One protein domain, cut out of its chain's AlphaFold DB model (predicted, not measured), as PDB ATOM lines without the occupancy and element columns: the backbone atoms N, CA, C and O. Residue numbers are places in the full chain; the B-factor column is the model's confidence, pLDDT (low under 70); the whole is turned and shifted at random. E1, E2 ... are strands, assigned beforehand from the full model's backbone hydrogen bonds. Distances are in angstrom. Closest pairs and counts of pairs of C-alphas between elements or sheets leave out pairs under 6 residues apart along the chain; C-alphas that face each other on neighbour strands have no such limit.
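What this domain is: This is residues 3 to 85 of the 525 residues of an uncharacterized protein of Methylobacterium sp. WL6 (UniProt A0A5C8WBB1). The domain is a small, loosely formed sandwich: two four-stranded antiparallel sheets are partly face to face, their strands crossed, and come closest where E5 nears E6 and E7. Two long links run from one sheet to the other, residues 20 to 30 from E3 to E4, of which 28 to 30 are a short helical run, and residues 64 to 75 from E7 to E8, and the last residues, 82 to 85, make a tail beyond E8. The printed part has 83 residues with no named helix and eight named strands, E1 to E8 in chain order; the class is all strand, though 35 of the 83 residues are in named elements, under half. One sheet has the order E1, E8, E4, E5 and the other E2, E3, E7, E6. The whole is compact, with a radius of gyration of the C-alphas of 11.6 A and spans of 35 by 25 by 23 A.

How they stand to each other: In one sheet, E8, residues 76 to 81, and E4, residues 31 to 36, are the inner strands, antiparallel at 168 degrees, with N 77 and O 35 2.8 A apart, within hydrogen-bond range. E4 and E5, residues 41 to 45, form a hairpin at 167 degrees, with N 36 and O 41 at 2.8 A. The other edge strand is E1, residues 3 to 5, antiparallel to E8 at 148 degrees, with N 5 and O 78 at 2.8 A. From edge to edge the strands' lines turn by 54 degrees. In the other sheet, E3, residues 17 to 19, and E7, residues 60 to 63, are the inner strands, antiparallel at 153 degrees, with N 61 and O 18 at 2.8 A. E2, residues 10 to 12, forms a hairpin with E3, with N 10 and O 19 at 2.8 A. E6, residues 53 to 57, forms a hairpin with E7, with N 54 and O 62 at 2.8 A. Between the sheets, the closest C-alphas of E5 and E7 are those of Tyr 44 and Leu 63, 6.9 A apart. Those of E5 and E6 are Tyr 44 and Tyr 53, 7.4 A apart. E4 and E7 are apart, as are E3 and E8.

Where its parts are: E1 begins with C-alpha 3 at (84.750, 84.860, 126.827) and is 6.3 A long; E2 is 6.6 A and E3 6.3 A. E4 is 14.9 A, E5 11.1 A, E6 11.0 A and E7 9.7 A. E7 begins with C-alpha 60 at (85.298, 96.179, 142.204). E8 is 16.2 A and ends with C-alpha 81 at (83.761, 82.502, 132.382).

The domain as a whole: The two C-alphas farthest apart are those of Ala 69 and Gly 84, 35.4 A. The printed part has no cut. The links E3 to E4, 11 residues, and E7 to E8, 12 residues, are long. Mean pLDDT of the printed part is 92.5, and no printed residue is under 70.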
ATOM      1  N   GLN A   3      85.079  83.740 127.700       82.56
ATOM      2  CA  GLN A   3      84.750  84.860 126.827       82.56
ATOM      3  C   GLN A   3      85.755  86.005 126.992       82.56
ATOM      4  O   GLN A   3      86.084  86.378 128.123       82.56
ATOM      5  N   PRO A   4      86.262  86.561 125.878       90.62
ATOM      6  CA  PRO A   4      87.004  87.808 125.904       90.62
ATOM      7  C   PRO A   4      86.030  88.983 126.043       90.62
ATOM      8  O   PRO A   4      85.080  89.118 125.275       90.62
ATOM      9  N   LEU A   5      86.293  89.860 127.001       91.81
ATOM     10  CA  LEU A   5      85.606  91.128 127.187       91.81
ATOM     11  C   LEU A   5      86.595  92.268 126.924       91.81
ATOM     12  O   LEU A   5      87.656  92.339 127.545       91.81
ATOM     13  N   LEU A   6      86.238  93.152 125.994       92.00
ATOM     14  CA  LEU A   6      87.071  94.283 125.564       92.00
ATOM     15  C   LEU A   6      86.533  95.646 126.033       92.00
ATOM     16  O   LEU A   6      87.230  96.647 125.904       92.00
ATOM     17  N   SER A   7      85.320  95.698 126.590       91.12
ATOM     18  CA  SER A   7      84.650  96.929 127.038       91.12
ATOM     19  C   SER A   7      83.661  96.656 128.177       91.12
ATOM     20  O   SER A   7      83.379  95.504 128.480       91.12
ATOM     21  N   GLY A   8      83.087  97.704 128.781       89.56
ATOM     22  CA  GLY A   8      82.085  97.565 129.855       89.56
ATOM     23  C   GLY A   8      82.679  97.367 131.254       89.56
ATOM     24  O   GLY A   8      81.963  97.037 132.190       89.56
ATOM     25  N   TYR A   9      83.984  97.577 131.407       93.94
ATOM     26  CA  TYR A   9      84.662  97.676 132.697       93.94
ATOM     27  C   TYR A   9      85.161  99.112 132.908       93.94
ATOM     28  O   TYR A   9      85.496  99.809 131.950       93.94
ATOM     29  N   GLY A  10      85.239  99.549 134.162       96.31
ATOM     30  CA  GLY A  10      85.965 100.754 134.558       96.31
ATOM     31  C   GLY A  10      87.393 100.397 134.961       96.31
ATOM     32  O   GLY A  10      87.582  99.511 135.787       96.31
ATOM     33  N   PHE A  11      88.402 101.074 134.410       97.50
ATOM     34  CA  PHE A  11      89.796 100.909 134.829       97.50
ATOM     35  C   PHE A  11      90.328 102.198 135.457       97.50
ATOM     36  O   PHE A  11      90.399 103.236 134.802       97.50
ATOM     37  N   SER A  12      90.720 102.129 136.732       97.25
ATOM     38  CA  SER A  12      91.383 103.227 137.438       97.25
ATOM     39  C   SER A  12      92.804 102.807 137.820       97.25
ATOM     40  O   SER A  12      92.999 102.184 138.867       97.25
ATOM     41  N   PRO A  13      93.825 103.142 137.007       96.88
ATOM     42  CA  PRO A  13      95.206 102.762 137.292       96.88
ATOM     43  C   PRO A  13      95.750 103.433 138.556       96.88
ATOM     44  O   PRO A  13      96.608 102.860 139.219       96.88
ATOM     45  N   ILE A  14      95.241 104.611 138.930       96.44
ATOM     46  CA  ILE A  14      95.695 105.312 140.139       96.44
ATOM     47  C   ILE A  14      95.215 104.613 141.417       96.44
ATOM     48  O   ILE A  14      95.971 104.495 142.376       96.44
ATOM     49  N   ASN A  15      93.992 104.074 141.399       96.50
ATOM     50  CA  ASN A  15      93.429 103.303 142.512       96.50
ATOM     51  C   ASN A  15      93.733 101.803 142.394       96.50
ATOM     52  O   ASN A  15      93.375 101.036 143.284       96.50
ATOM     53  N   ARG A  16      94.370 101.381 141.294       97.31
ATOM     54  CA  ARG A  16      94.586  99.979 140.909       97.31
ATOM     55  C   ARG A  16      93.287  99.177 140.822       97.31
ATOM     56  O   ARG A  16      93.292  97.985 141.113       97.31
ATOM     57  N   THR A  17      92.170  99.801 140.454       97.44
ATOM     58  CA  THR A  17      90.864  99.131 140.455       97.44
ATOM     59  C   THR A  17      90.360  98.792 139.059       97.44
ATOM     60  O   THR A  17      90.511  99.564 138.110       97.44
ATOM     61  N   LEU A  18      89.713  97.629 138.969       97.19
ATOM     62  CA  LEU A  18      88.833  97.235 137.877       97.19
ATOM     63  C   LEU A  18      87.408  97.143 138.411       97.19
ATOM     64  O   LEU A  18      87.152  96.414 139.368       97.19
ATOM     65  N   ASP A  19      86.495  97.882 137.799       96.31
ATOM     66  CA  ASP A  19      85.088  97.917 138.167       96.31
ATOM     67  C   ASP A  19      84.243  97.221 137.100       96.31
ATOM     68  O   ASP A  19      84.175  97.658 135.951       96.31
ATOM     69  N   PHE A  20      83.586  96.135 137.492       94.62
ATOM     70  CA  PHE A  20      82.699  95.356 136.635       94.62
ATOM     71  C   PHE A  20      81.218  95.580 136.959       94.62
ATOM     72  O   PHE A  20      80.366  94.850 136.463       94.62
ATOM     73  N   SER A  21      80.882  96.573 137.790       92.69
ATOM     74  CA  SER A  21      79.511  96.854 138.243       92.69
ATOM     75  C   SER A  21      78.522  97.125 137.108       92.69
ATOM     76  O   SER A  21      77.332  96.852 137.253       92.69
ATOM     77  N   THR A  22      79.002  97.618 135.962       90.50
ATOM     78  CA  THR A  22      78.157  97.884 134.786       90.50
ATOM     79  C   THR A  22      77.852  96.637 133.951       90.50
ATOM     80  O   THR A  22      76.991  96.681 133.071       90.50
ATOM     81  N   LEU A  23      78.513  95.509 134.229       88.38
ATOM     82  CA  LEU A  23      78.263  94.239 133.556       88.38
ATOM     83  C   LEU A  23      77.187  93.455 134.303       88.38
ATOM     84  O   LEU A  23      77.386  92.988 135.427       88.38
ATOM     85  N   ALA A  24      76.048  93.257 133.645       84.31
ATOM     86  CA  ALA A  24      75.004  92.392 134.170       84.31
ATOM     87  C   ALA A  24      75.539  90.961 134.357       84.31
ATOM     88  O   ALA A  24      76.156  90.396 133.454       84.31
ATOM     89  N   ASN A  25      75.257  90.367 135.519       81.38
ATOM     90  CA  ASN A  25      75.619  88.988 135.870       81.38
ATOM     91  C   ASN A  25      77.129  88.681 135.893       81.38
ATOM     92  O   ASN A  25      77.510  87.511 135.842       81.38
ATOM     93  N   PHE A  26      77.998  89.693 135.989       85.88
ATOM     94  CA  PHE A  26      79.428  89.448 136.135       85.88
ATOM     95  C   PHE A  26      79.762  88.935 137.541       85.88
ATOM     96  O   PHE A  26      79.442  89.567 138.547       85.88
ATOM     97  N   ASP A  27      80.439  87.792 137.604       86.88
ATOM     98  CA  ASP A  27      80.897  87.175 138.846       86.88
ATOM     99  C   ASP A  27      82.426  87.188 138.884       86.88
ATOM    100  O   ASP A  27      83.085  86.503 138.098       86.88
ATOM    101  N   LEU A  28      83.006  87.933 139.828       89.00
ATOM    102  CA  LEU A  28      84.459  88.031 139.996       89.00
ATOM    103  C   LEU A  28      85.135  86.671 140.211       89.00
ATOM    104  O   LEU A  28      86.291  86.500 139.834       89.00
ATOM    105  N   ARG A  29      84.423  85.673 140.748       86.25
ATOM    106  CA  ARG A  29      84.952  84.307 140.930       86.25
ATOM    107  C   ARG A  29      85.202  83.585 139.607       86.25
ATOM    108  O   ARG A  29      85.846  82.541 139.595       86.25
ATOM    109  N   ARG A  30      84.668  84.121 138.508       87.62
ATOM    110  CA  ARG A  30      84.823  83.612 137.143       87.62
ATOM    111  C   ARG A  30      85.860  84.394 136.336       87.62
ATOM    112  O   ARG A  30      86.061  84.086 135.163       87.62
ATOM    113  N   LEU A  31      86.523  85.389 136.928       91.31
ATOM    114  CA  LEU A  31      87.594  86.135 136.276       91.31
ATOM    115  C   LEU A  31      88.871  85.283 136.212       91.31
ATOM    116  O   LEU A  31      89.381  84.834 137.236       91.31
ATOM    117  N   PHE A  32      89.416  85.083 135.012       91.50
ATOM    118  CA  PHE A  32      90.647  84.309 134.819       91.50
ATOM    119  C   PHE A  32      91.879  85.192 134.707       91.50
ATOM    120  O   PHE A  32      92.882  84.922 135.369       91.50
ATOM    121  N   ALA A  33      91.823  86.198 133.834       95.31
ATOM    122  CA  ALA A  33      92.971  87.029 133.511       95.31
ATOM    123  C   ALA A  33      92.550  88.407 132.999       95.31
ATOM    124  O   ALA A  33      91.492  88.552 132.390       95.31
ATOM    125  N   VAL A  34      93.412  89.400 133.204       97.06
ATOM    126  CA  VAL A  34      93.290  90.726 132.593       97.06
ATOM    127  C   VAL A  34      94.634  91.114 131.998       97.06
ATOM    128  O   VAL A  34      95.665  91.026 132.668       97.06
ATOM    129  N   ILE A  35      94.624  91.528 130.735       97.62
ATOM    130  CA  ILE A  35      95.813  91.901 129.966       97.62
ATOM    131  C   ILE A  35      95.641  93.341 129.491       97.62
ATOM    132  O   ILE A  35      94.644  93.654 128.846       97.62
ATOM    133  N   ASN A  36      96.610  94.212 129.768       97.50
ATOM    134  CA  ASN A  36      96.688  95.527 129.141       97.50
ATOM    135  C   ASN A  36      97.260  95.363 127.728       97.50
ATOM    136  O   ASN A  36      98.412  94.963 127.559       97.50
ATOM    137  N   LEU A  37      96.451  95.655 126.709       96.69
ATOM    138  CA  LEU A  37      96.810  95.452 125.306       96.69
ATOM    139  C   LEU A  37      97.758  96.534 124.773       96.69
ATOM    140  O   LEU A  37      98.462  96.280 123.800       96.69
ATOM    141  N   ARG A  38      97.816  97.721 125.399       96.25
ATOM    142  CA  ARG A  38      98.764  98.779 125.006       96.25
ATOM    143  C   ARG A  38     100.188  98.407 125.400       96.25
ATOM    144  O   ARG A  38     101.099  98.546 124.592       96.25
ATOM    145  N   SER A  39     100.379  97.969 126.641       95.19
ATOM    146  CA  SER A  39     101.695  97.589 127.168       95.19
ATOM    147  C   SER A  39     102.022  96.106 126.979       95.19
ATOM    148  O   SER A  39     103.133  95.688 127.296       95.19
ATOM    149  N   ASN A  40     101.076  95.317 126.456       95.50
ATOM    150  CA  ASN A  40     101.158  93.860 126.344       95.50
ATOM    151  C   ASN A  40     101.521  93.184 127.684       95.50
ATOM    152  O   ASN A  40     102.337  92.263 127.738       95.50
ATOM    153  N   ALA A  41     100.938  93.678 128.779       95.88
ATOM    154  CA  ALA A  41     101.247  93.245 130.137       95.88
ATOM    155  C   ALA A  41     100.074  92.475 130.755       95.88
ATOM    156  O   ALA A  41      98.936  92.946 130.749       95.88
ATOM    157  N   LEU A  42     100.354  91.305 131.334       96.88
ATOM    158  CA  LEU A  42      99.403  90.576 132.173       96.88
ATOM    159  C   LEU A  42      99.325  91.267 133.542       96.88
ATOM    160  O   LEU A  42     100.309  91.274 134.277       96.88
ATOM    161  N   ILE A  43      98.168  91.843 133.869       97.00
ATOM    162  CA  ILE A  43      97.969  92.648 135.091       97.00
ATOM    163  C   ILE A  43      97.133  91.932 136.151       97.00
ATOM    164  O   ILE A  43      97.137  92.325 137.315       97.00
ATOM    165  N   TYR A  44      96.431  90.871 135.753       97.56
ATOM    166  CA  TYR A  44      95.734  89.963 136.653       97.56
ATOM    167  C   TYR A  44      95.757  88.541 136.094       97.56
ATOM    168  O   TYR A  44      95.496  88.352 134.904       97.56
ATOM    169  N   ALA A  45      95.996  87.545 136.942       95.69
ATOM    170  CA  ALA A  45      95.731  86.140 136.669       95.69
ATOM    171  C   ALA A  45      95.529  85.357 137.975       95.69
ATOM    172  O   ALA A  45      96.396  85.355 138.846       95.69
ATOM    173  N   ALA A  46      94.414  84.625 138.079       87.94
ATOM    174  CA  ALA A  46      93.983  83.967 139.321       87.94
ATOM    175  C   ALA A  46      94.979  82.937 139.904       87.94
ATOM    176  O   ALA A  46      94.894  82.607 141.083       87.94
ATOM    177  N   ALA A  47      95.921  82.432 139.102       87.50
ATOM    178  CA  ALA A  47      96.888  81.400 139.495       87.50
ATOM    179  C   ALA A  47      98.360  81.837 139.366       87.50
ATOM    180  O   ALA A  47      99.251  80.990 139.413       87.50
ATOM    181  N   VAL A  48      98.638  83.133 139.177       92.94
ATOM    182  CA  VAL A  48     100.013  83.635 139.025       92.94
ATOM    183  C   VAL A  48     100.416  84.442 140.265       92.94
ATOM    184  O   VAL A  48      99.746  85.428 140.586       92.94
ATOM    185  N   PRO A  49     101.505  84.064 140.966       89.56
ATOM    186  CA  PRO A  49     102.009  84.830 142.102       89.56
ATOM    187  C   PRO A  49     102.212  86.306 141.743       89.56
ATOM    188  O   PRO A  49     102.713  86.622 140.666       89.56
ATOM    189  N   ASN A  50     101.832  87.208 142.651       89.69
ATOM    190  CA  ASN A  50     101.933  88.669 142.502       89.69
ATOM    191  C   ASN A  50     101.063  89.313 141.398       89.69
ATOM    192  O   ASN A  50     101.096  90.532 141.257       89.69
ATOM    193  N   LEU A  51     100.242  88.544 140.672       93.88
ATOM    194  CA  LEU A  51      99.252  89.051 139.705       93.88
ATOM    195  C   LEU A  51      97.811  88.755 140.146       93.88
ATOM    196  O   LEU A  51      96.907  88.640 139.327       93.88
ATOM    197  N   GLY A  52      97.588  88.595 141.447       92.81
ATOM    198  CA  GLY A  52      96.255  88.436 142.017       92.81
ATOM    199  C   GLY A  52      95.572  89.777 142.296       92.81
ATOM    200  O   GLY A  52      95.798  90.790 141.631       92.81
ATOM    201  N   TYR A  53      94.748  89.786 143.334       93.94
ATOM    202  CA  TYR A  53      94.090  90.982 143.847       93.94
ATOM    203  C   TYR A  53      94.533  91.272 145.282       93.94
ATOM    204  O   TYR A  53      94.878  90.357 146.027       93.94
ATOM    205  N   ALA A  54      94.517  92.545 145.665       93.50
ATOM    206  CA  ALA A  54      94.740  92.995 147.035       93.50
ATOM    207  C   ALA A  54      93.439  92.975 147.853       93.50
ATOM    208  O   ALA A  54      93.445  92.630 149.032       93.50
ATOM    209  N   SER A  55      92.311  93.328 147.230       93.75
ATOM    210  CA  SER A  55      90.989  93.315 147.862       93.75
ATOM    211  C   SER A  55      89.866  93.229 146.826       93.75
ATOM    212  O   SER A  55      90.069  93.511 145.643       93.75
ATOM    213  N   VAL A  56      88.676  92.833 147.284       92.62
ATOM    214  CA  VAL A  56      87.430  92.822 146.504       92.62
ATOM    215  C   VAL A  56      86.348  93.528 147.314       92.62
ATOM    216  O   VAL A  56      86.164  93.216 148.490       92.62
ATOM    217  N   ALA A  57      85.620  94.446 146.682       90.19
ATOM    218  CA  ALA A  57      84.456  95.113 147.259       90.19
ATOM    219  C   ALA A  57      83.323  95.147 146.224       90.19
ATOM    220  O   ALA A  57      83.379  95.890 145.245       90.19
ATOM    221  N   GLY A  58      82.295  94.316 146.418       86.88
ATOM    222  CA  GLY A  58      81.237  94.137 145.419       86.88
ATOM    223  C   GLY A  58      81.807  93.637 144.086       86.88
ATOM    224  O   GLY A  58      82.483  92.612 144.060       86.88
ATOM    225  N   SER A  59      81.562  94.380 143.003       89.50
ATOM    226  CA  SER A  59      82.094  94.100 141.656       89.50
ATOM    227  C   SER A  59      83.407  94.832 141.344       89.50
ATOM    228  O   SER A  59      83.844  94.836 140.193       89.50
ATOM    229  N   VAL A  60      84.033  95.454 142.348       94.12
ATOM    230  CA  VAL A  60      85.298  96.179 142.204       94.12
ATOM    231  C   VAL A  60      86.450  95.323 142.720       94.12
ATOM    232  O   VAL A  60      86.469  94.899 143.878       94.12
ATOM    233  N   LEU A  61      87.425  95.083 141.849       95.94
ATOM    234  CA  LEU A  61      88.651  94.345 142.120       95.94
ATOM    235  C   LEU A  61      89.817  95.322 142.263       95.94
ATOM    236  O   LEU A  61      90.120  96.048 141.318       95.94
ATOM    237  N   THR A  62      90.513  95.303 143.396       97.06
ATOM    238  CA  THR A  62      91.780  96.031 143.560       97.06
ATOM    239  C   THR A  62      92.933  95.107 143.188       97.06
ATOM    240  O   THR A  62      93.121  94.066 143.816       97.06
ATOM    241  N   LEU A  63      93.714  95.467 142.176       96.94
ATOM    242  CA  LEU A  63      94.827  94.681 141.651       96.94
ATOM    243  C   LEU A  63      96.030  94.698 142.602       96.94
ATOM    244  O   LEU A  63      96.358  95.724 143.198       96.94
ATOM    245  N   ALA A  64      96.724  93.561 142.704       96.44
ATOM    246  CA  ALA A  64      98.033  93.503 143.358       96.44
ATOM    247  C   ALA A  64      99.148  94.109 142.478       96.44
ATOM    248  O   ALA A  64     100.153  94.595 142.995       96.44
ATOM    249  N   TYR A  65      98.956  94.088 141.156       96.81
ATOM    250  CA  TYR A  65      99.894  94.620 140.171       96.81
ATOM    251  C   TYR A  65     100.022  96.149 140.258       96.81
ATOM    252  O   TYR A  65      99.033  96.855 140.457       96.81
ATOM    253  N   ASP A  66     101.237  96.674 140.069       95.94
ATOM    254  CA  ASP A  66     101.460  98.118 140.022       95.94
ATOM    255  C   ASP A  66     101.056  98.714 138.667       95.94
ATOM    256  O   ASP A  66     101.755  98.577 137.666       95.94
ATOM    257  N   THR A  67      99.928  99.418 138.644       96.69
ATOM    258  CA  THR A  67      99.390 100.077 137.448       96.69
ATOM    259  C   THR A  67      99.860 101.526 137.279       96.69
ATOM    260  O   THR A  67      99.311 102.239 136.443       96.69
ATOM    261  N   SER A  68     100.871 101.980 138.032       95.81
ATOM    262  CA  SER A  68     101.378 103.366 138.003       95.81
ATOM    263  C   SER A  68     101.811 103.856 136.611       95.81
ATOM    264  O   SER A  68     101.686 105.040 136.309       95.81
ATOM    265  N   ALA A  69     102.270 102.949 135.744       95.25
ATOM    266  CA  ALA A  69     102.692 103.248 134.374       95.25
ATOM    267  C   ALA A  69     101.557 103.184 133.324       95.25
ATOM    268  O   ALA A  69     101.831 103.287 132.128       95.25
ATOM    269  N   MET A  70     100.302 102.972 133.736       97.19
ATOM    270  CA  MET A  70      99.152 102.756 132.841       97.19
ATOM    271  C   MET A  70      98.193 103.949 132.823       97.19
ATOM    272  O   MET A  70      98.139 104.743 133.760       97.19
ATOM    273  N   ASN A  71      97.392 104.058 131.761       96.88
ATOM    274  CA  ASN A  71      96.347 105.072 131.630       96.88
ATOM    275  C   ASN A  71      94.948 104.454 131.790       96.88
ATOM    276  O   ASN A  71      94.713 103.326 131.370       96.88
ATOM    277  N   ALA A  72      93.992 105.208 132.345       96.50
ATOM    278  CA  ALA A  72      92.594 104.774 132.476       96.50
ATOM    279  C   ALA A  72      91.933 104.449 131.122       96.50
ATOM    280  O   ALA A  72      90.976 103.685 131.065       96.50
ATOM    281  N   SER A  73      92.463 105.014 130.032       95.62
ATOM    282  CA  SER A  73      92.021 104.771 128.653       95.62
ATOM    283  C   SER A  73      92.775 103.628 127.957       95.62
ATOM    284  O   SER A  73      92.622 103.449 126.748       95.62
ATOM    285  N   ASP A  74      93.639 102.889 128.659       96.62
ATOM    286  CA  ASP A  74      94.327 101.744 128.065       96.62
ATOM    287  C   ASP A  74      93.338 100.604 127.779       96.62
ATOM    288  O   ASP A  74      92.563 100.230 128.661       96.62
ATOM    289  N   PRO A  75      93.359 100.014 126.569       96.00
ATOM    290  CA  PRO A  75      92.495  98.888 126.249       96.00
ATOM    291  C   PRO A  75      92.930  97.647 127.030       96.00
ATOM    292  O   PRO A  75      94.081  97.211 126.936       96.00
ATOM    293  N   LEU A  76      91.998  97.049 127.768       97.44
ATOM    294  CA  LEU A  76      92.193  95.790 128.476       97.44
ATOM    295  C   LEU A  76      91.419  94.653 127.800       97.44
ATOM    296  O   LEU A  76      90.275  94.809 127.370       97.44
ATOM    297  N   LEU A  77      92.045  93.481 127.760       96.62
ATOM    298  CA  LEU A  77      91.386  92.215 127.485       96.62
ATOM    299  C   LEU A  77      91.114  91.516 128.814       96.62
ATOM    300  O   LEU A  77      92.042  91.082 129.496       96.62
ATOM    301  N   VAL A  78      89.840  91.393 129.159       95.19
ATOM    302  CA  VAL A  78      89.363  90.678 130.342       95.19
ATOM    303  C   VAL A  78      88.891  89.297 129.899       95.19
ATOM    304  O   VAL A  78      88.007  89.173 129.058       95.19
ATOM    305  N   ILE A  79      89.487  88.243 130.443       93.44
ATOM    306  CA  ILE A  79      89.119  86.856 130.153       93.44
ATOM    307  C   ILE A  79      88.345  86.326 131.354       93.44
ATOM    308  O   ILE A  79      88.894  86.235 132.454       93.44
ATOM    309  N   TYR A  80      87.089  85.947 131.140       90.50
ATOM    310  CA  TYR A  80      86.202  85.460 132.196       90.50
ATOM    311  C   TYR A  80      85.357  84.269 131.722       90.50
ATOM    312  O   TYR A  80      85.303  83.962 130.530       90.50
ATOM    313  N   GLU A  81      84.744  83.552 132.660       87.12
ATOM    314  CA  GLU A  81      83.761  82.502 132.382       87.12
ATOM    315  C   GLU A  81      82.337  83.078 132.409       87.12
ATOM    316  O   GLU A  81      81.950  83.724 133.382       87.12
ATOM    317  N   ASP A  82      81.558  82.836 131.354       79.06
ATOM    318  CA  ASP A  82      80.238  83.441 131.108       79.06
ATOM    319  C   ASP A  82      79.047  82.781 131.832       79.06
ATOM    320  O   ASP A  82      77.895  83.040 131.494       79.06
ATOM    321  N   GLY A  83      79.285  81.946 132.844       71.75
ATOM    322  CA  GLY A  83      78.223  81.398 133.691       71.75
ATOM    323  C   GLY A  83      77.900  79.923 133.447       71.75
ATOM    324  O   GLY A  83      77.244  79.311 134.289       71.75
ATOM    325  N   GLY A  84      78.369  79.335 132.340       70.69
ATOM    326  CA  GLY A  84      78.016  77.967 131.942       70.69
ATOM    327  C   GLY A  84      78.705  76.864 132.752       70.69
ATOM    328  O   GLY A  84      78.167  75.764 132.877       70.69
ATOM    329  N   ALA A  85      79.883  77.134 133.318       73.56
ATOM    330  CA  ALA A  85      80.594  76.169 134.155       73.56
ATOM    331  C   ALA A  85      80.096  76.191 135.617       73.56
ATOM    332  O   ALA A  85      79.705  77.255 136.116       73.56
TER     333      ALA A  85